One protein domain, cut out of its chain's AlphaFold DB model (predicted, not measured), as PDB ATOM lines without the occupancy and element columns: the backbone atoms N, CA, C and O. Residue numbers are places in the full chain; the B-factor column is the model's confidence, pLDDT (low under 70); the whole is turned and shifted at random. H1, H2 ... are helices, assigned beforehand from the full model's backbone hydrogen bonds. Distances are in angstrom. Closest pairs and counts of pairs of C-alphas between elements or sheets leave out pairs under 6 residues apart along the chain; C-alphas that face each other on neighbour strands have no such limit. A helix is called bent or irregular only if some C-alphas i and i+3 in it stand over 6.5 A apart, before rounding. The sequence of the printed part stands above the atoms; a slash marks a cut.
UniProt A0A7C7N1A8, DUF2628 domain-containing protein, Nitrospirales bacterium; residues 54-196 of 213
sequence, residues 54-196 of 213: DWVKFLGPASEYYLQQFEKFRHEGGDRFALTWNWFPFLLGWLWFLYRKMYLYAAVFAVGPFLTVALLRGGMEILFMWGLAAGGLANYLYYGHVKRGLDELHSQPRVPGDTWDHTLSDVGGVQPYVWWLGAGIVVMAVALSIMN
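This is residues 54 to 196 of the 213 residues of the protein "DUF2628 domain-containing protein" of Nitrospirales bacterium (UniProt A0A7C7N1A8). A long bent helix, H5, runs along much of an elongated set of crossed helices: H1 packs on its arm H5b, with H6 on H1, while H2 and the arm H4b pack on its other arm, H5a. The hairpin of H3 and H4a lies near the middle, and H7 starts at H3 and sticks out as an arm with residues 183 to 195. The printed part has 143 residues, with seven named helices in the order H1 to H7 and no named strand; the class is all helix. It is only just loose, close to compact, with a radius of gyration of the C-alphas of 17.6 A and spans of 58 by 34 by 25 A.

H1, residues 54 to 71, is irregular, with C-alphas 58 and 61 9.4 A apart, and has a kink of 121 degrees near residue 62. With residues 54 to 60 alone it touches H6, residues 162 to 171; the closest C-alphas, of Phe 58 and Leu 168, are 5.0 A apart. H5, residues 124 to 155, was assigned as one helix by its hydrogen bonds but is bent, with C-alphas 136 and 139 7.4 A apart; its arms H5a, 124 to 136, and H5b, 139 to 155, stand at a steep tilt of 51 degrees. H1 touches H5b at a steep tilt of 46 degrees, opposite ways, closest at the C-alphas of Phe 70 and Tyr 143, 6.2 A. H2, residues 87 to 92, touches residues 131 to 135 alone of H5a, closest at the C-alphas of Phe 90 and Gly 135, 4.3 A. H2 and H3, residues 94 to 99, touch only at the corner, closest at the C-alphas of Pro 89 and Trp 96, 5.3 A. H4, residues 103 to 120, likewise one helix by its hydrogen bonds, is bent, with C-alphas 110 and 113 6.8 A apart, into H4a, 103 to 110, and H4b, 113 to 120. H3 and H4a are a helical hairpin at a shallow tilt of 26 degrees, closest at the C-alphas of Trp 94 and Ala 106, 4.6 A. H4b touches residues 126 to 130 alone of H5a, closest at the C-alphas of Pro 113 and Leu 127, 5.6 A. H7, residues 178 to 195, touches H3 with residues 178 to 182 alone, closest at the C-alphas of Tyr 99 and Val 178, 5.8 A; H7 and H5a are apart. Every O i to N i+4 pair is within hydrogen-bond range in H2, H3, H4a, H4b, H5a, H5b, H6 and H7, against 9 of 14 in H1.

H1 begins at C-alpha 54 (209.465, 173.089, 177.165) and measures 15.6 A. H5a measures 18.6 A, H5b 24.1 A, and H7 25.7 A, ending at C-alpha 195 (198.141, 220.601, 184.759).

The C-alphas farthest apart, of Pro 160 and Asn 196, are 58.6 A apart. The printed part has no cut; the link from H1 to H2 is long. Residues 76 to 77 and 161 to 162 have pLDDT under 70.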
ATOM      1  N   ASP A  54     208.560 171.979 177.471       91.69
ATOM      2  CA  ASP A  54     209.465 173.089 177.165       91.69
ATOM      3  C   ASP A  54     208.659 174.328 176.701       91.69
ATOM      4  O   ASP A  54     208.850 175.433 177.218       91.69
ATOM      5  N   TRP A  55     207.658 174.155 175.826       92.62
ATOM      6  CA  TRP A  55     206.749 175.245 175.437       92.62
ATOM      7  C   TRP A  55     206.011 175.845 176.645       92.62
ATOM      8  O   TRP A  55     206.003 177.064 176.828       92.62
ATOM      9  N   VAL A  56     205.407 175.015 177.500       93.19
ATOM     10  CA  VAL A  56     204.671 175.488 178.688       93.19
ATOM     11  C   VAL A  56     205.572 176.316 179.608       93.19
ATOM     12  O   VAL A  56     205.166 177.392 180.059       93.19
ATOM     13  N   LYS A  57     206.799 175.848 179.857       92.44
ATOM     14  CA  LYS A  57     207.777 176.534 180.710       92.44
ATOM     15  C   LYS A  57     208.235 177.854 180.101       92.44
ATOM     16  O   LYS A  57     208.253 178.864 180.802       92.44
ATOM     17  N   PHE A  58     208.517 177.872 178.799       93.88
ATOM     18  CA  PHE A  58     208.915 179.084 178.085       93.88
ATOM     19  C   PHE A  58     207.812 180.150 178.095       93.88
ATOM     20  O   PHE A  58     208.089 181.334 178.243       93.88
ATOM     21  N   LEU A  59     206.543 179.765 177.950       93.44
ATOM     22  CA  LEU A  59     205.425 180.715 177.911       93.44
ATOM     23  C   LEU A  59     205.020 181.254 179.294       93.44
ATOM     24  O   LEU A  59     204.463 182.356 179.404       93.44
ATOM     25  N   GLY A  60     205.259 180.467 180.343       90.88
ATOM     26  CA  GLY A  60     204.915 180.813 181.715       90.88
ATOM     27  C   GLY A  60     203.401 180.751 182.003       90.88
ATOM     28  O   GLY A  60     202.702 179.897 181.458       90.88
ATOM     29  N   PRO A  61     202.857 181.650 182.852       88.50
ATOM     30  CA  PRO A  61     201.503 181.516 183.416       88.50
ATOM     31  C   PRO A  61     200.341 181.507 182.413       88.50
ATOM     32  O   PRO A  61     199.251 181.064 182.743       88.50
ATOM     33  N   ALA A  62     200.550 182.029 181.203       89.56
ATOM     34  CA  ALA A  62     199.514 182.128 180.169       89.56
ATOM     35  C   ALA A  62     199.667 181.059 179.072       89.56
ATOM     36  O   ALA A  62     199.143 181.230 177.971       89.56
ATOM     37  N   SER A  63     200.425 179.994 179.343       91.94
ATOM     38  CA  SER A  63     200.784 178.959 178.371       91.94
ATOM     39  C   SER A  63     199.575 178.328 177.687       91.94
ATOM     40  O   SER A  63     199.539 178.289 176.461       91.94
ATOM     41  N   GLU A  64     198.554 177.932 178.447       92.12
ATOM     42  CA  GLU A  64     197.337 177.301 177.915       92.12
ATOM     43  C   GLU A  64     196.665 178.139 176.819       92.12
ATOM     44  O   GLU A  64     196.329 177.622 175.753       92.12
ATOM     45  N   TYR A  65     196.523 179.450 177.042       92.25
ATOM     46  CA  TYR A  65     195.903 180.358 176.078       92.25
ATOM     47  C   TYR A  65     196.673 180.400 174.754       92.25
ATOM     48  O   TYR A  65     196.078 180.300 173.680       92.25
ATOM     49  N   TYR A  66     197.994 180.573 174.810       92.81
ATOM     50  CA  TYR A  66     198.796 180.723 173.596       92.81
ATOM     51  C   TYR A  66     199.012 179.402 172.879       92.81
ATOM     52  O   TYR A  66     199.041 179.417 171.657       92.81
ATOM     53  N   LEU A  67     199.101 178.278 173.591       92.69
ATOM     54  CA  LEU A  67     199.172 176.960 172.963       92.69
ATOM     55  C   LEU A  67     197.968 176.737 172.038       92.69
ATOM     56  O   LEU A  67     198.157 176.416 170.867       92.69
ATOM     57  N   GLN A  68     196.758 177.069 172.499       91.75
ATOM     58  CA  GLN A  68     195.549 177.021 171.668       91.75
ATOM     59  C   GLN A  68     195.589 177.991 170.474       91.75
ATOM     60  O   GLN A  68     195.002 177.723 169.426       91.75
ATOM     61  N   GLN A  69     196.245 179.153 170.599       91.56
ATOM     62  CA  GLN A  69     196.428 180.043 169.444       91.56
ATOM     63  C   GLN A  69     197.466 179.489 168.465       91.56
ATOM     64  O   GLN A  69     197.279 179.597 167.258       91.56
ATOM     65  N   PHE A  70     198.542 178.891 168.972       92.44
ATOM     66  CA  PHE A  70     199.658 178.385 168.179       92.44
ATOM     67  C   PHE A  70     199.272 177.161 167.356       92.44
ATOM     68  O   PHE A  70     199.745 177.020 166.231       92.44
ATOM     69  N   GLU A  71     198.349 176.336 167.850       90.44
ATOM     70  CA  GLU A  71     197.739 175.248 167.076       90.44
ATOM     71  C   GLU A  71     197.150 175.736 165.746       90.44
ATOM     72  O   GLU A  71     197.265 175.053 164.734       90.44
ATOM     73  N   LYS A  72     196.601 176.956 165.699       88.62
ATOM     74  CA  LYS A  72     196.023 177.534 164.472       88.62
ATOM     75  C   LYS A  72     197.079 177.911 163.431       88.62
ATOM     76  O   LYS A  72     196.748 178.057 162.255       88.62
ATOM     77  N   PHE A  73     198.324 178.113 163.860       91.50
ATOM     78  CA  PHE A  73     199.443 178.467 162.985       91.50
ATOM     79  C   PHE A  73     200.216 177.239 162.511       91.50
ATOM     80  O   PHE A  73     200.892 177.301 161.485       91.50
ATOM     81  N   ARG A  74     200.103 176.119 163.232       86.31
ATOM     82  CA  ARG A  74     200.723 174.847 162.866       86.31
ATOM     83  C   ARG A  74     199.859 174.133 161.824       86.31
ATOM     84  O   ARG A  74     198.650 173.973 161.992       86.31
ATOM     85  N   HIS A  75     200.469 173.714 160.721       83.00
ATOM     86  CA  HIS A  75     199.814 172.902 159.700       83.00
ATOM     87  C   HIS A  75     200.733 171.796 159.191       83.00
ATOM     88  O   HIS A  75     201.959 171.919 159.230       83.00
ATOM     89  N   GLU A  76     200.127 170.723 158.687       68.06
ATOM     90  CA  GLU A  76     200.838 169.628 158.028       68.06
ATOM     91  C   GLU A  76     201.516 170.171 156.758       68.06
ATOM     92  O   GLU A  76     200.859 170.460 155.760       68.06
ATOM     93  N   GLY A  77     202.831 170.401 156.830       69.94
ATOM     94  CA  GLY A  77     203.634 170.963 155.735       69.94
ATOM     95  C   GLY A  77     204.235 172.351 155.991       69.94
ATOM     96  O   GLY A  77     204.989 172.831 155.148       69.94
ATOM     97  N   GLY A  78     203.958 172.990 157.135       75.50
ATOM     98  CA  GLY A  78     204.629 174.233 157.533       75.50
ATOM     99  C   GLY A  78     203.783 175.173 158.392       75.50
ATOM    100  O   GLY A  78     202.598 174.945 158.635       75.50
ATOM    101  N   ASP A  79     204.410 176.258 158.846       86.31
ATOM    102  CA  ASP A  79     203.714 177.315 159.578       86.31
ATOM    103  C   ASP A  79     202.888 178.163 158.604       86.31
ATOM    104  O   ASP A  79     203.405 178.654 157.597       86.31
ATOM    105  N   ARG A  80     201.612 178.384 158.920       84.12
ATOM    106  CA  ARG A  80     200.727 179.259 158.146       84.12
ATOM    107  C   ARG A  80     200.285 180.452 158.974       84.12
ATOM    108  O   ARG A  80     199.925 180.326 160.144       84.12
ATOM    109  N   PHE A  81     200.268 181.622 158.345       86.50
ATOM    110  CA  PHE A  81     199.690 182.802 158.971       86.50
ATOM    111  C   PHE A  81     198.175 182.625 159.121       86.50
ATOM    112  O   PHE A  81     197.478 182.322 158.149       86.50
ATOM    113  N   ALA A  82     197.671 182.861 160.330       85.31
ATOM    114  CA  ALA A  82     196.254 183.043 160.593       85.31
ATOM    115  C   ALA A  82     196.062 184.338 161.385       85.31
ATOM    116  O   ALA A  82     196.761 184.595 162.368       85.31
ATOM    117  N   LEU A  83     195.111 185.168 160.960       88.31
ATOM    118  CA  LEU A  83     194.787 186.382 161.692       88.31
ATOM    119  C   LEU A  83     194.058 185.988 162.979       88.31
ATOM    120  O   LEU A  83     192.960 185.432 162.938       88.31
ATOM    121  N   THR A  84     194.669 186.270 164.126       91.81
ATOM    122  CA  THR A  84     194.046 186.059 165.435       91.81
ATOM    123  C   THR A  84     194.117 187.352 166.219       91.81
ATOM    124  O   THR A  84     195.124 188.053 166.191       91.81
ATOM    125  N   TRP A  85     193.029 187.681 166.903       94.75
ATOM    126  CA  TRP A  85     192.935 188.938 167.626       94.75
ATOM    127  C   TRP A  85     193.489 188.813 169.045       94.75
ATOM    128  O   TRP A  85     193.156 187.872 169.770       94.75
ATOM    129  N   ASN A  86     194.294 189.793 169.454       94.81
ATOM    130  CA  ASN A  86     194.752 189.961 170.824       94.81
ATOM    131  C   ASN A  86     194.457 191.385 171.320       94.81
ATOM    132  O   ASN A  86     194.962 192.370 170.786       94.81
ATOM    133  N   TRP A  87     193.667 191.484 172.388       94.62
ATOM    134  CA  TRP A  87     193.265 192.764 172.973       94.62
ATOM    135  C   TRP A  87     194.408 193.517 173.653       94.62
ATOM    136  O   TRP A  87     194.441 194.745 173.624       94.62
ATOM    137  N   PHE A  88     195.357 192.806 174.261       94.56
ATOM    138  CA  PHE A  88     196.409 193.445 175.047       94.56
ATOM    139  C   PHE A  88     197.359 194.325 174.217       94.56
ATOM    140  O   PHE A  88     197.533 195.477 174.590       94.56
ATOM    141  N   PRO A  89     197.953 193.869 173.101       95.00
ATOM    142  CA  PRO A  89     198.816 194.707 172.272       95.00
ATOM    143  C   PRO A  89     198.038 195.775 171.496       95.00
ATOM    144  O   PRO A  89     198.618 196.800 171.163       95.00
ATOM    145  N   PHE A  90     196.734 195.593 171.259       96.06
ATOM    146  CA  PHE A  90     195.884 196.662 170.724       96.06
ATOM    147  C   PHE A  90     195.777 197.844 171.703       96.06
ATOM    148  O   PHE A  90     195.946 198.989 171.298       96.06
ATOM    149  N   LEU A  91     195.538 197.574 172.993       93.75
ATOM    150  CA  LEU A  91     195.335 198.615 174.013       93.75
ATOM    151  C   LEU A  91     196.639 199.134 174.631       93.75
ATOM    152  O   LEU A  91     196.779 200.323 174.890       93.75
ATOM    153  N   LEU A  92     197.585 198.235 174.900       93.88
ATOM    154  CA  LEU A  92     198.844 198.535 175.588       93.88
ATOM    155  C   LEU A  92     199.998 198.805 174.611       93.88
ATOM    156  O   LEU A  92     201.079 199.215 175.035       93.88
ATOM    157  N   GLY A  93     199.801 198.552 173.314       94.19
ATOM    158  CA  GLY A  93     200.805 198.778 172.281       94.19
ATOM    159  C   GLY A  93     202.110 198.027 172.553       94.19
ATOM    160  O   GLY A  93     202.139 196.823 172.821       94.19
ATOM    161  N   TRP A  94     203.216 198.769 172.504       95.88
ATOM    162  CA  TRP A  94     204.572 198.252 172.681       95.88
ATOM    163  C   TRP A  94     204.849 197.660 174.072       95.88
ATOM    164  O   TRP A  94     205.694 196.771 174.188       95.88
ATOM    165  N   LEU A  95     204.124 198.088 175.116       95.69
ATOM    166  CA  LEU A  95     204.316 197.580 176.481       95.69
ATOM    167  C   LEU A  95     204.030 196.081 176.572       95.69
ATOM    168  O   LEU A  95     204.715 195.367 177.299       95.69
ATOM    169  N   TRP A  96     203.064 195.575 175.802       95.94
ATOM    170  CA  TRP A  96     202.775 194.142 175.767       95.94
ATOM    171  C   TRP A  96     203.937 193.335 175.174       95.94
ATOM    172  O   TRP A  96     204.315 192.295 175.717       95.94
ATOM    173  N   PHE A  97     204.546 193.836 174.095       96.69
ATOM    174  CA  PHE A  97     205.721 193.204 173.493       96.69
ATOM    175  C   PHE A  97     206.912 193.235 174.455       96.69
ATOM    176  O   PHE A  97     207.617 192.235 174.589       96.69
ATOM    177  N   LEU A  98     207.101 194.342 175.183       96.25
ATOM    178  CA  LEU A  98     208.138 194.440 176.211       96.25
ATOM    179  C   LEU A  98     207.893 193.449 177.359       96.25
ATOM    180  O   LEU A  98     208.810 192.743 177.774       96.25
ATOM    181  N   TYR A  99     206.649 193.349 177.832       95.31
ATOM    182  CA  TYR A  99     206.237 192.402 178.870       95.31
ATOM    183  C   TYR A  99     206.556 190.945 178.499       95.31
ATOM    184  O   TYR A  99     206.975 190.173 179.361       95.31
ATOM    185  N   ARG A 100     206.409 190.582 177.218       95.12
ATOM    186  CA  ARG A 100     206.721 189.250 176.662       95.12
ATOM    187  C   ARG A 100     208.174 189.092 176.191       95.12
ATOM    188  O   ARG A 100     208.463 188.146 175.468       95.12
ATOM    189  N   LYS A 101     209.073 190.012 176.570       95.00
ATOM    190  CA  LYS A 101     210.508 190.037 176.205       95.00
ATOM    191  C   LYS A 101     210.796 190.082 174.698       95.00
ATOM    192  O   LYS A 101     211.909 189.823 174.246       95.00
ATOM    193  N   MET A 102     209.827 190.518 173.900       95.88
ATOM    194  CA  MET A 102     209.973 190.708 172.461       95.88
ATOM    195  C   MET A 102     210.589 192.083 172.154       95.88
ATOM    196  O   MET A 102     209.965 192.910 171.491       95.88
ATOM    197  N   TYR A 103     211.807 192.351 172.643       95.25
ATOM    198  CA  TYR A 103     212.407 193.699 172.674       95.25
ATOM    199  C   TYR A 103     212.493 194.385 171.306       95.25
ATOM    200  O   TYR A 103     212.210 195.576 171.198       95.25
ATOM    201  N   LEU A 104     212.822 193.635 170.248       96.00
ATOM    202  CA  LEU A 104     212.867 194.178 168.888       96.00
ATOM    203  C   LEU A 104     211.484 194.667 168.435       96.00
ATOM    204  O   LEU A 104     211.344 195.788 167.952       96.00
ATOM    205  N   TYR A 105     210.451 193.846 168.629       96.56
ATOM    206  CA  TYR A 105     209.080 194.219 168.290       96.56
ATOM    207  C   TYR A 105     208.581 195.360 169.179       96.56
ATOM    208  O   TYR A 105     207.936 196.275 168.679       96.56
ATOM    209  N   ALA A 106     208.939 195.367 170.465       97.00
ATOM    210  CA  ALA A 106     208.639 196.479 171.359       97.00
ATOM    211  C   ALA A 106     209.223 197.797 170.826       97.00
ATOM    212  O   ALA A 106     208.498 198.780 170.745       97.00
ATOM    213  N   ALA A 107     210.482 197.813 170.377       97.62
ATOM    214  CA  ALA A 107     211.095 199.005 169.789       97.62
ATOM    215  C   ALA A 107     210.383 199.457 168.501       97.62
ATOM    216  O   ALA A 107     210.072 200.640 168.349       97.62
ATOM    217  N   VAL A 108     210.062 198.519 167.601       97.75
ATOM    218  CA  VAL A 108     209.340 198.817 166.351       97.75
ATOM    219  C   VAL A 108     207.963 199.416 166.631       97.75
ATOM    220  O   VAL A 108     207.629 200.448 166.063       97.75
ATOM    221  N   PHE A 109     207.174 198.818 167.526       97.19
ATOM    222  CA  PHE A 109     205.837 199.314 167.864       97.19
ATOM    223  C   PHE A 109     205.858 200.538 168.794       97.19
ATOM    224  O   PHE A 109     204.849 201.233 168.887       97.19
ATOM    225  N   ALA A 110     206.974 200.824 169.472       96.19
ATOM    226  CA  ALA A 110     207.139 202.037 170.271       96.19
ATOM    227  C   ALA A 110     207.479 203.246 169.397       96.19
ATOM    228  O   ALA A 110     206.921 204.315 169.603       96.19
ATOM    229  N   VAL A 111     208.383 203.085 168.424       97.81
ATOM    230  CA  VAL A 111     208.893 204.191 167.594       97.81
ATOM    231  C   VAL A 111     208.121 204.328 166.283       97.81
ATOM    232  O   VAL A 111     207.847 205.443 165.839       97.81
ATOM    233  N   GLY A 112     207.740 203.205 165.675       97.25
ATOM    234  CA  GLY A 112     207.078 203.131 164.374       97.25
ATOM    235  C   GLY A 112     205.857 204.043 164.235       97.25
ATOM    236  O   GLY A 112     205.841 204.832 163.290       97.25
ATOM    237  N   PRO A 113     204.885 204.029 165.172       96.44
ATOM    238  CA  PRO A 113     203.710 204.892 165.093       96.44
ATOM    239  C   PRO A 113     204.068 206.378 165.000       96.44
ATOM    240  O   PRO A 113     203.633 207.060 164.070       96.44
ATOM    241  N   PHE A 114     204.937 206.869 165.888       95.62
ATOM    242  CA  PHE A 114     205.350 208.276 165.908       95.62
ATOM    243  C   PHE A 114     206.189 208.656 164.689       95.62
ATOM    244  O   PHE A 114     206.012 209.739 164.134       95.62
ATOM    245  N   LEU A 115     207.060 207.753 164.228       97.31
ATOM    246  CA  LEU A 115     207.834 207.968 163.010       97.31
ATOM    247  C   LEU A 115     206.913 208.081 161.788       97.31
ATOM    248  O   LEU A 115     207.070 208.997 160.986       97.31
ATOM    249  N   THR A 116     205.917 207.201 161.656       96.94
ATOM    250  CA  THR A 116     204.954 207.270 160.547       96.94
ATOM    251  C   THR A 116     204.084 208.523 160.601       96.94
ATOM    252  O   THR A 116     203.860 209.135 159.560       96.94
ATOM    253  N   VAL A 117     203.667 208.959 161.795       96.31
ATOM    254  CA  VAL A 117     202.981 210.245 162.002       96.31
ATOM    255  C   VAL A 117     203.843 211.408 161.516       96.31
ATOM    256  O   VAL A 117     203.374 212.226 160.726       96.31
ATOM    257  N   ALA A 118     205.115 211.451 161.918       95.25
ATOM    258  CA  ALA A 118     206.034 212.516 161.528       95.25
ATOM    259  C   ALA A 118     206.298 212.548 160.011       95.25
ATOM    260  O   ALA A 118     206.326 213.623 159.414       95.25
ATOM    261  N   LEU A 119     206.466 211.381 159.379       96.75
ATOM    262  CA  LEU A 119     206.776 211.275 157.949       96.75
ATOM    263  C   LEU A 119     205.571 211.564 157.051       96.75
ATOM    264  O   LEU A 119     205.715 212.226 156.026       96.75
ATOM    265  N   LEU A 120     204.390 211.068 157.421       95.94
ATOM    266  CA  LEU A 120     203.175 211.195 156.611       95.94
ATOM    267  C   LEU A 120     202.340 212.430 156.975       95.94
ATOM    268  O   LEU A 120     201.312 212.667 156.347       95.94
ATOM    269  N   ARG A 121     202.773 213.210 157.978       93.31
ATOM    270  CA  ARG A 121     201.998 214.302 158.598       93.31
ATOM    271  C   ARG A 121     200.571 213.874 158.972       93.31
ATOM    272  O   ARG A 121     199.630 214.641 158.792       93.31
ATOM    273  N   GLY A 122     200.418 212.641 159.448       90.81
ATOM    274  CA  GLY A 122     199.135 212.148 159.949       90.81
ATOM    275  C   GLY A 122     198.901 212.529 161.408       90.81
ATOM    276  O   GLY A 122     199.687 213.253 162.015       90.81
ATOM    277  N   GLY A 123     197.818 212.020 161.975       91.69
ATOM    278  CA  GLY A 123     197.406 212.229 163.355       91.69
ATOM    279  C   GLY A 123     197.127 210.922 164.096       91.69
ATOM    280  O   GLY A 123     197.806 209.903 163.927       91.69
ATOM    281  N   MET A 124     196.116 210.964 164.964       90.19
ATOM    282  CA  MET A 124     195.738 209.856 165.850       90.19
ATOM    283  C   MET A 124     195.247 208.614 165.087       90.19
ATOM    284  O   MET A 124     195.332 207.501 165.602       90.19
ATOM    285  N   GLU A 125     194.772 208.770 163.853       94.56
ATOM    286  CA  GLU A 125     194.341 207.672 162.988       94.56
ATOM    287  C   GLU A 125     195.484 206.707 162.647       94.56
ATOM    288  O   GLU A 125     195.271 205.495 162.616       94.56
ATOM    289  N   ILE A 126     196.715 207.210 162.489       95.31
ATOM    290  CA  ILE A 126     197.893 206.361 162.274       95.31
ATOM    291  C   ILE A 126     198.180 205.536 163.531       95.31
ATOM    292  O   ILE A 126     198.457 204.339 163.431       95.31
ATOM    293  N   LEU A 127     198.059 206.134 164.721       94.00
ATOM    294  CA  LEU A 127     198.234 205.409 165.984       94.00
ATOM    295  C   LEU A 127     197.197 204.286 166.124       94.00
ATOM    296  O   LEU A 127     197.538 203.177 166.534       94.00
ATOM    297  N   PHE A 128     195.953 204.544 165.715       95.81
ATOM    298  CA  PHE A 128     194.895 203.536 165.702       95.81
ATOM    299  C   PHE A 128     195.194 202.383 164.729       95.81
ATOM    300  O   PHE A 128     195.031 201.219 165.096       95.81
ATOM    301  N   MET A 129     195.698 202.671 163.521       96.19
ATOM    302  CA  MET A 129     196.113 201.638 162.557       96.19
ATOM    303  C   MET A 129     197.245 200.760 163.099       96.19
ATOM    304  O   MET A 129     197.195 199.536 162.975       96.19
ATOM    305  N   TRP A 130     198.240 201.368 163.748       97.12
ATOM    306  CA  TRP A 130     199.301 200.626 164.431       97.12
ATOM    307  C   TRP A 130     198.761 199.759 165.571       97.12
ATOM    308  O   TRP A 130     199.216 198.626 165.732       97.12
ATOM    309  N   GLY A 131     197.764 200.244 166.313       96.50
ATOM    310  CA  GLY A 131     197.044 199.456 167.314       96.50
ATOM    311  C   GLY A 131     196.356 198.236 166.701       96.50
ATOM    312  O   GLY A 131     196.537 197.120 167.191       96.50
ATOM    313  N   LEU A 132     195.608 198.407 165.604       97.81
ATOM    314  CA  LEU A 132     194.970 197.293 164.885       97.81
ATOM    315  C   LEU A 132     195.999 196.265 164.402       97.81
ATOM    316  O   LEU A 132     195.793 195.061 164.568       97.81
ATOM    317  N   ALA A 133     197.118 196.735 163.846       96.81
ATOM    318  CA  ALA A 133     198.216 195.871 163.434       96.81
ATOM    319  C   ALA A 133     198.800 195.107 164.631       96.81
ATOM    320  O   ALA A 133     198.969 193.892 164.552       96.81
ATOM    321  N   ALA A 134     199.043 195.780 165.759       97.12
ATOM    322  CA  ALA A 134     199.522 195.151 166.986       97.12
ATOM    323  C   ALA A 134     198.540 194.075 167.480       97.12
ATOM    324  O   ALA A 134     198.952 192.950 167.754       97.12
ATOM    325  N   GLY A 135     197.241 194.381 167.518       97.00
ATOM    326  CA  GLY A 135     196.198 193.443 167.930       97.00
ATOM    327  C   GLY A 135     196.083 192.212 167.033       97.00
ATOM    328  O   GLY A 135     195.963 191.096 167.534       97.00
ATOM    329  N   GLY A 136     196.151 192.396 165.712       96.19
ATOM    330  CA  GLY A 136     195.999 191.309 164.743       96.19
ATOM    331  C   GLY A 136     197.253 190.455 164.528       96.19
ATOM    332  O   GLY A 136     197.142 189.266 164.230       96.19
ATOM    333  N   LEU A 137     198.455 191.032 164.659       96.00
ATOM    334  CA  LEU A 137     199.712 190.325 164.370       96.00
ATOM    335  C   LEU A 137     200.390 189.756 165.618       96.00
ATOM    336  O   LEU A 137     201.184 188.824 165.492       96.00
ATOM    337  N   ALA A 138     200.112 190.276 166.815       95.81
ATOM    338  CA  ALA A 138     200.901 189.959 168.004       95.81
ATOM    339  C   ALA A 138     201.003 188.466 168.329       95.81
ATOM    340  O   ALA A 138     202.090 187.997 168.654       95.81
ATOM    341  N   ASN A 139     199.912 187.704 168.217       95.88
ATOM    342  CA  ASN A 139     199.942 186.265 168.503       95.88
ATOM    343  C   ASN A 139     200.858 185.508 167.533       95.88
ATOM    344  O   ASN A 139     201.601 184.628 167.960       95.88
ATOM    345  N   TYR A 140     200.842 185.871 166.249       95.31
ATOM    346  CA  TYR A 140     201.699 185.250 165.241       95.31
ATOM    347  C   TYR A 140     203.168 185.665 165.410       95.31
ATOM    348  O   TYR A 140     204.068 184.830 165.334       95.31
ATOM    349  N   LEU A 141     203.420 186.946 165.702       95.69
ATOM    350  CA  LEU A 141     204.770 187.421 166.010       95.69
ATOM    351  C   LEU A 141     205.330 186.723 167.255       95.69
ATOM    352  O   LEU A 141     206.495 186.329 167.262       95.69
ATOM    353  N   TYR A 142     204.497 186.529 168.281       95.75
ATOM    354  CA  TYR A 142     204.890 185.823 169.494       95.75
ATOM    355  C   TYR A 142     205.134 184.338 169.236       95.75
ATOM    356  O   TYR A 142     206.156 183.824 169.677       95.75
ATOM    357  N   TYR A 143     204.284 183.674 168.449       95.31
ATOM    358  CA  TYR A 143     204.517 182.298 168.003       95.31
ATOM    359  C   TYR A 143     205.898 182.136 167.358       95.31
ATOM    360  O   TYR A 143     206.692 181.303 167.789       95.31
ATOM    361  N   GLY A 144     206.218 182.981 166.373       94.50
ATOM    362  CA  GLY A 144     207.512 182.930 165.698       94.50
ATOM    363  C   GLY A 144     208.687 183.289 166.612       94.50
ATOM    364  O   GLY A 144     209.793 182.798 166.407       94.50
ATOM    365  N   HIS A 145     208.483 184.154 167.607       95.44
ATOM    366  CA  HIS A 145     209.505 184.467 168.604       95.44
ATOM    367  C   HIS A 145     209.792 183.268 169.514       95.44
ATOM    368  O   HIS A 145     210.951 182.891 169.658       95.44
ATOM    369  N   VAL A 146     208.747 182.639 170.062       94.62
ATOM    370  CA  VAL A 146     208.879 181.448 170.911       94.62
ATOM    371  C   VAL A 146     209.530 180.310 170.136       94.62
ATOM    372  O   VAL A 146     210.486 179.722 170.627       94.62
ATOM    373  N   LYS A 147     209.045 180.027 168.920       93.75
ATOM    374  CA  LYS A 147     209.569 178.943 168.085       93.75
ATOM    375  C   LYS A 147     211.075 179.086 167.867       93.75
ATOM    376  O   LYS A 147     211.820 178.186 168.212       93.75
ATOM    377  N   ARG A 148     211.527 180.260 167.408       93.44
ATOM    378  CA  ARG A 148     212.964 180.532 167.216       93.44
ATOM    379  C   ARG A 148     213.759 180.450 168.519       93.44
ATOM    380  O   ARG A 148     214.889 179.987 168.496       93.44
ATOM    381  N   GLY A 149     213.185 180.909 169.632       92.31
ATOM    382  CA  GLY A 149     213.831 180.830 170.943       92.31
ATOM    383  C   GLY A 149     214.028 179.390 171.417       92.31
ATOM    384  O   GLY A 149     215.095 179.058 171.923       92.31
ATOM    385  N   LEU A 150     213.024 178.533 171.223       92.50
ATOM    386  CA  LEU A 150     213.106 177.111 171.553       92.50
ATOM    387  C   LEU A 150     214.030 176.354 170.597       92.50
ATOM    388  O   LEU A 150     214.873 175.603 171.075       92.50
ATOM    389  N   ASP A 151     213.937 176.600 169.287       92.25
ATOM    390  CA  ASP A 151     214.813 175.983 168.281       92.25
ATOM    391  C   ASP A 151     216.294 176.284 168.582       92.25
ATOM    392  O   ASP A 151     217.139 175.389 168.547       92.25
ATOM    393  N   GLU A 152     216.608 177.533 168.942       91.44
ATOM    394  CA  GLU A 152     217.955 177.949 169.342       91.44
ATOM    395  C   GLU A 152     218.414 177.230 170.619       91.44
ATOM    396  O   GLU A 152     219.505 176.663 170.647       91.44
ATOM    397  N   LEU A 153     217.574 177.185 171.659       90.44
ATOM    398  CA  LEU A 153     217.891 176.487 172.910       90.44
ATOM    399  C   LEU A 153     218.105 174.984 172.693       90.44
ATOM    400  O   LEU A 153     219.015 174.402 173.278       90.44
ATOM    401  N   HIS A 154     217.293 174.351 171.846       89.31
ATOM    402  CA  HIS A 154     217.413 172.931 171.509       89.31
ATOM    403  C   HIS A 154     218.629 172.622 170.635       89.31
ATOM    404  O   HIS A 154     219.123 171.497 170.672       89.31
ATOM    405  N   SER A 155     219.137 173.601 169.879       89.62
ATOM    406  CA  SER A 155     220.377 173.451 169.108       89.62
ATOM    407  C   SER A 155     221.633 173.411 169.990       89.62
ATOM    408  O   SER A 155     222.678 172.911 169.566       89.62
ATOM    409  N   GLN A 156     221.536 173.905 171.226       86.88
ATOM    410  CA  GLN A 156     222.634 173.948 172.186       86.88
ATOM    411  C   GLN A 156     222.682 172.666 173.044       86.88
ATOM    412  O   GLN A 156     221.654 172.018 173.262       86.88
ATOM    413  N   PRO A 157     223.861 172.264 173.565       82.06
ATOM    414  CA  PRO A 157     223.973 171.095 174.436       82.06
ATOM    415  C   PRO A 157     223.081 171.231 175.675       82.06
ATOM    416  O   PRO A 157     223.253 172.151 176.476       82.06
ATOM    417  N   ARG A 158     222.137 170.298 175.855       77.19
ATOM    418  CA  ARG A 158     221.207 170.321 176.992       77.19
ATOM    419  C   ARG A 158     221.980 170.144 178.298       77.19
ATOM    420  O   ARG A 158     222.600 169.104 178.522       77.19
ATOM    421  N   VAL A 159     221.917 171.145 179.171       72.62
ATOM    422  CA  VAL A 159     222.435 171.032 180.540       72.62
ATOM    423  C   VAL A 159     221.463 170.151 181.339       72.62
ATOM    424  O   VAL A 159     220.266 170.453 181.357       72.62
ATOM    425  N   PRO A 160     221.908 169.039 181.955       70.00
ATOM    426  CA  PRO A 160     221.008 168.140 182.671       70.00
ATOM    427  C   PRO A 160     220.415 168.787 183.930       70.00
ATOM    428  O   PRO A 160     221.151 169.375 184.715       70.00
ATOM    429  N   GLY A 161     219.117 168.578 184.176       67.50
ATOM    430  CA  GLY A 161     218.482 168.835 185.475       67.50
ATOM    431  C   GLY A 161     217.635 170.111 185.578       67.50
ATOM    432  O   GLY A 161     217.161 170.650 184.577       67.50
ATOM    433  N   ASP A 162     217.426 170.551 186.821       68.12
ATOM    434  CA  ASP A 162     216.630 171.719 187.241       68.12
ATOM    435  C   ASP A 162     217.029 173.027 186.536       68.12
ATOM    436  O   ASP A 162     216.182 173.875 186.250       68.12
ATOM    437  N   THR A 163     218.301 173.164 186.166       83.12
ATOM    438  CA  THR A 163     218.842 174.322 185.448       83.12
ATOM    439  C   THR A 163     218.209 174.551 184.078       83.12
ATOM    440  O   THR A 163     218.143 175.696 183.624       83.12
ATOM    441  N   TRP A 164     217.730 173.497 183.406       84.62
ATOM    442  CA  TRP A 164     217.080 173.631 182.099       84.62
ATOM    443  C   TRP A 164     215.754 174.387 182.215       84.62
ATOM    444  O   TRP A 164     215.539 175.383 181.528       84.62
ATOM    445  N   ASP A 165     214.907 173.970 183.154       87.69
ATOM    446  CA  ASP A 165     213.609 174.595 183.409       87.69
ATOM    447  C   ASP A 165     213.758 176.076 183.779       87.69
ATOM    448  O   ASP A 165     213.001 176.919 183.287       87.69
ATOM    449  N   HIS A 166     214.759 176.397 184.605       85.75
ATOM    450  CA  HIS A 166     215.091 177.777 184.953       85.75
ATOM    451  C   HIS A 166     215.511 178.586 183.720       85.75
ATOM    452  O   HIS A 166     214.946 179.653 183.477       85.75
ATOM    453  N   THR A 167     216.394 178.036 182.882       88.56
ATOM    454  CA  THR A 167     216.845 178.679 181.636       88.56
ATOM    455  C   THR A 167     215.669 178.997 180.708       88.56
ATOM    456  O   THR A 167     215.582 180.103 180.173       88.56
ATOM    457  N   LEU A 168     214.715 178.073 180.554       89.94
ATOM    458  CA  LEU A 168     213.530 178.295 179.718       89.94
ATOM    459  C   LEU A 168     212.665 179.442 180.240       89.94
ATOM    460  O   LEU A 168     212.205 180.276 179.456       89.94
ATOM    461  N   SER A 169     212.460 179.500 181.555       87.12
ATOM    462  CA  SER A 169     211.686 180.577 182.178       87.12
ATOM    463  C   SER A 169     212.400 181.936 182.133       87.12
ATOM    464  O   SER A 169     211.744 182.976 181.997       87.12
ATOM    465  N   ASP A 170     213.734 181.935 182.174       88.69
ATOM    466  CA  ASP A 170     214.565 183.141 182.139       88.69
ATOM    467  C   ASP A 170     214.668 183.738 180.732       88.69
ATOM    468  O   ASP A 170     214.595 184.962 180.580       88.69
ATOM    469  N   VAL A 171     214.777 182.903 179.695       90.31
ATOM    470  CA  VAL A 171     214.797 183.356 178.295       90.31
ATOM    471  C   VAL A 171     213.399 183.769 177.838       90.31
ATOM    472  O   VAL A 171     213.222 184.869 177.313       90.31
ATOM    473  N   GLY A 172     212.407 182.907 178.061       88.19
ATOM    474  CA  GLY A 172     211.007 183.178 177.760       88.19
ATOM    475  C   GLY A 172     210.351 183.980 178.880       88.19
ATOM    476  O   GLY A 172     210.750 185.097 179.200       88.19
ATOM    477  N   GLY A 173     209.335 183.412 179.513       89.00
ATOM    478  CA  GLY A 173     208.650 183.999 180.654       89.00
ATOM    479  C   GLY A 173     208.061 185.384 180.370       89.00
ATOM    480  O   GLY A 173     207.705 185.742 179.245       89.00
ATOM    481  N   VAL A 174     207.912 186.164 181.436       92.12
ATOM    482  CA  VAL A 174     207.324 187.509 181.404       92.12
ATOM    483  C   VAL A 174     208.107 188.461 182.298       92.12
ATOM    484  O   VAL A 174     208.856 188.011 183.159       92.12
ATOM    485  N   GLN A 175     207.925 189.769 182.109       92.38
ATOM    486  CA  GLN A 175     208.565 190.815 182.913       92.38
ATOM    487  C   GLN A 175     207.548 191.513 183.835       92.38
ATOM    488  O   GLN A 175     206.885 192.459 183.404       92.38
ATOM    489  N   PRO A 176     207.403 191.103 185.115       89.94
ATOM    490  CA  PRO A 176     206.345 191.613 185.993       89.94
ATOM    491  C   PRO A 176     206.397 193.126 186.237       89.94
ATOM    492  O   PRO A 176     205.354 193.755 186.404       89.94
ATOM    493  N   TYR A 177     207.590 193.732 186.217       91.12
ATOM    494  CA  TYR A 177     207.764 195.168 186.463       91.12
ATOM    495  C   TYR A 177     207.075 196.055 185.413       91.12
ATOM    496  O   TYR A 177     206.787 197.219 185.689       91.12
ATOM    497  N   VAL A 178     206.784 195.525 184.218       92.88
ATOM    498  CA  VAL A 178     206.162 196.288 183.125       92.88
ATOM    499  C   VAL A 178     204.756 196.770 183.500       92.88
ATOM    500  O   VAL A 178     204.335 197.827 183.037       92.88
ATOM    501  N   TRP A 179     204.056 196.072 184.403       90.38
ATOM    502  CA  TRP A 179     202.779 196.540 184.953       90.38
ATOM    503  C   TRP A 179     202.920 197.868 185.697       90.38
ATOM    504  O   TRP A 179     202.143 198.795 185.467       90.38
ATOM    505  N   TRP A 180     203.944 197.984 186.544       93.56
ATOM    506  CA  TRP A 180     204.224 199.209 187.291       93.56
ATOM    507  C   TRP A 180     204.695 200.336 186.376       93.56
ATOM    508  O   TRP A 180     204.282 201.479 186.553       93.56
ATOM    509  N   LEU A 181     205.495 200.008 185.358       93.31
ATOM    510  CA  LEU A 181     205.897 200.964 184.328       93.31
ATOM    511  C   LEU A 181     204.677 201.533 183.588       93.31
ATOM    512  O   LEU A 181     204.542 202.749 183.470       93.31
ATOM    513  N   GLY A 182     203.769 200.666 183.133       90.50
ATOM    514  CA  GLY A 182     202.534 201.076 182.465       90.50
ATOM    515  C   GLY A 182     201.648 201.942 183.360       90.50
ATOM    516  O   GLY A 182     201.197 203.003 182.932       90.50
ATOM    517  N   ALA A 183     201.457 201.545 184.621       92.44
ATOM    518  CA  ALA A 183     200.702 202.332 185.595       92.44
ATOM    519  C   ALA A 183     201.316 203.726 185.816       92.44
ATOM    520  O   ALA A 183     200.596 204.724 185.811       92.44
ATOM    521  N   GLY A 184     202.645 203.810 185.940       94.88
ATOM    522  CA  GLY A 184     203.362 205.077 186.083       94.88
ATOM    523  C   GLY A 184     203.177 206.011 184.884       94.88
ATOM    524  O   GLY A 184     202.926 207.200 185.074       94.88
ATOM    525  N   ILE A 185     203.228 205.477 183.657       93.12
ATOM    526  CA  ILE A 185     202.987 206.251 182.427       93.12
ATOM    527  C   ILE A 185     201.564 206.820 182.411       93.12
ATOM    528  O   ILE A 185     201.384 207.997 182.105       93.12
ATOM    529  N   VAL A 186     200.556 206.018 182.773       91.19
ATOM    530  CA  VAL A 186     199.154 206.465 182.800       91.19
ATOM    531  C   VAL A 186     198.940 207.561 183.845       91.19
ATOM    532  O   VAL A 186     198.349 208.591 183.531       91.19
ATOM    533  N   VAL A 187     199.453 207.381 185.067       95.31
ATOM    534  CA  VAL A 187     199.351 208.396 186.131       95.31
ATOM    535  C   VAL A 187     200.026 209.701 185.709       95.31
ATOM    536  O   VAL A 187     199.451 210.773 185.887       95.31
ATOM    537  N   MET A 188     201.216 209.617 185.106       94.38
ATOM    538  CA  MET A 188     201.933 210.788 184.604       94.38
ATOM    539  C   MET A 188     201.156 211.498 183.487       94.38
ATOM    540  O   MET A 188     201.016 212.718 183.527       94.38
ATOM    541  N   ALA A 189     200.592 210.752 182.531       90.00
ATOM    542  CA  ALA A 189     199.783 211.322 181.458       90.00
ATOM    543  C   ALA A 189     198.547 212.060 181.999       90.00
ATOM    544  O   ALA A 189     198.291 213.195 181.602       90.00
ATOM    545  N   VAL A 190     197.828 211.462 182.957       92.94
ATOM    546  CA  VAL A 190     196.665 212.091 183.607       92.94
ATOM    547  C   VAL A 190     197.068 213.359 184.362       92.94
ATOM    548  O   VAL A 190     196.397 214.383 184.234       92.94
ATOM    549  N   ALA A 191     198.173 213.327 185.111       94.38
ATOM    550  CA  ALA A 191     198.671 214.499 185.827       94.38
ATOM    551  C   ALA A 191     198.985 215.660 184.868       94.38
ATOM    552  O   ALA A 191     198.565 216.789 185.116       94.38
ATOM    553  N   LEU A 192     199.644 215.380 183.738       92.62
ATOM    554  CA  LEU A 192     199.930 216.384 182.709       92.62
ATOM    555  C   LEU A 192     198.654 216.964 182.086       92.62
ATOM    556  O   LEU A 192     198.591 218.169 181.854       92.62
ATOM    557  N   SER A 193     197.626 216.140 181.859       88.38
ATOM    558  CA  SER A 193     196.333 216.614 181.350       88.38
ATOM    559  C   SER A 193     195.603 217.537 182.332       88.38
ATOM    560  O   SER A 193     194.949 218.478 181.897       88.38
ATOM    561  N   ILE A 194     195.724 217.303 183.643       92.06
ATOM    562  CA  ILE A 194     195.146 218.185 184.675       92.06
ATOM    563  C   ILE A 194     195.935 219.497 184.774       92.06
ATOM    564  O   ILE A 194     195.347 220.561 184.952       92.06
ATOM    565  N   MET A 195     197.265 219.430 184.661       91.94
ATOM    566  CA  MET A 195     198.141 220.601 184.759       91.94
ATOM    567  C   MET A 195     198.046 221.534 183.546       91.94
ATOM    568  O   MET A 195     198.336 222.719 183.684       91.94
ATOM    569  N   ASN A 196     197.667 221.019 182.373       89.56
ATOM    570  CA  ASN A 196     197.580 221.791 181.136       89.56
ATOM    571  C   ASN A 196     196.199 221.594 180.479       89.56
ATOM    572  O   ASN A 196     196.079 220.827 179.516       89.56
TER     573      ASN A 196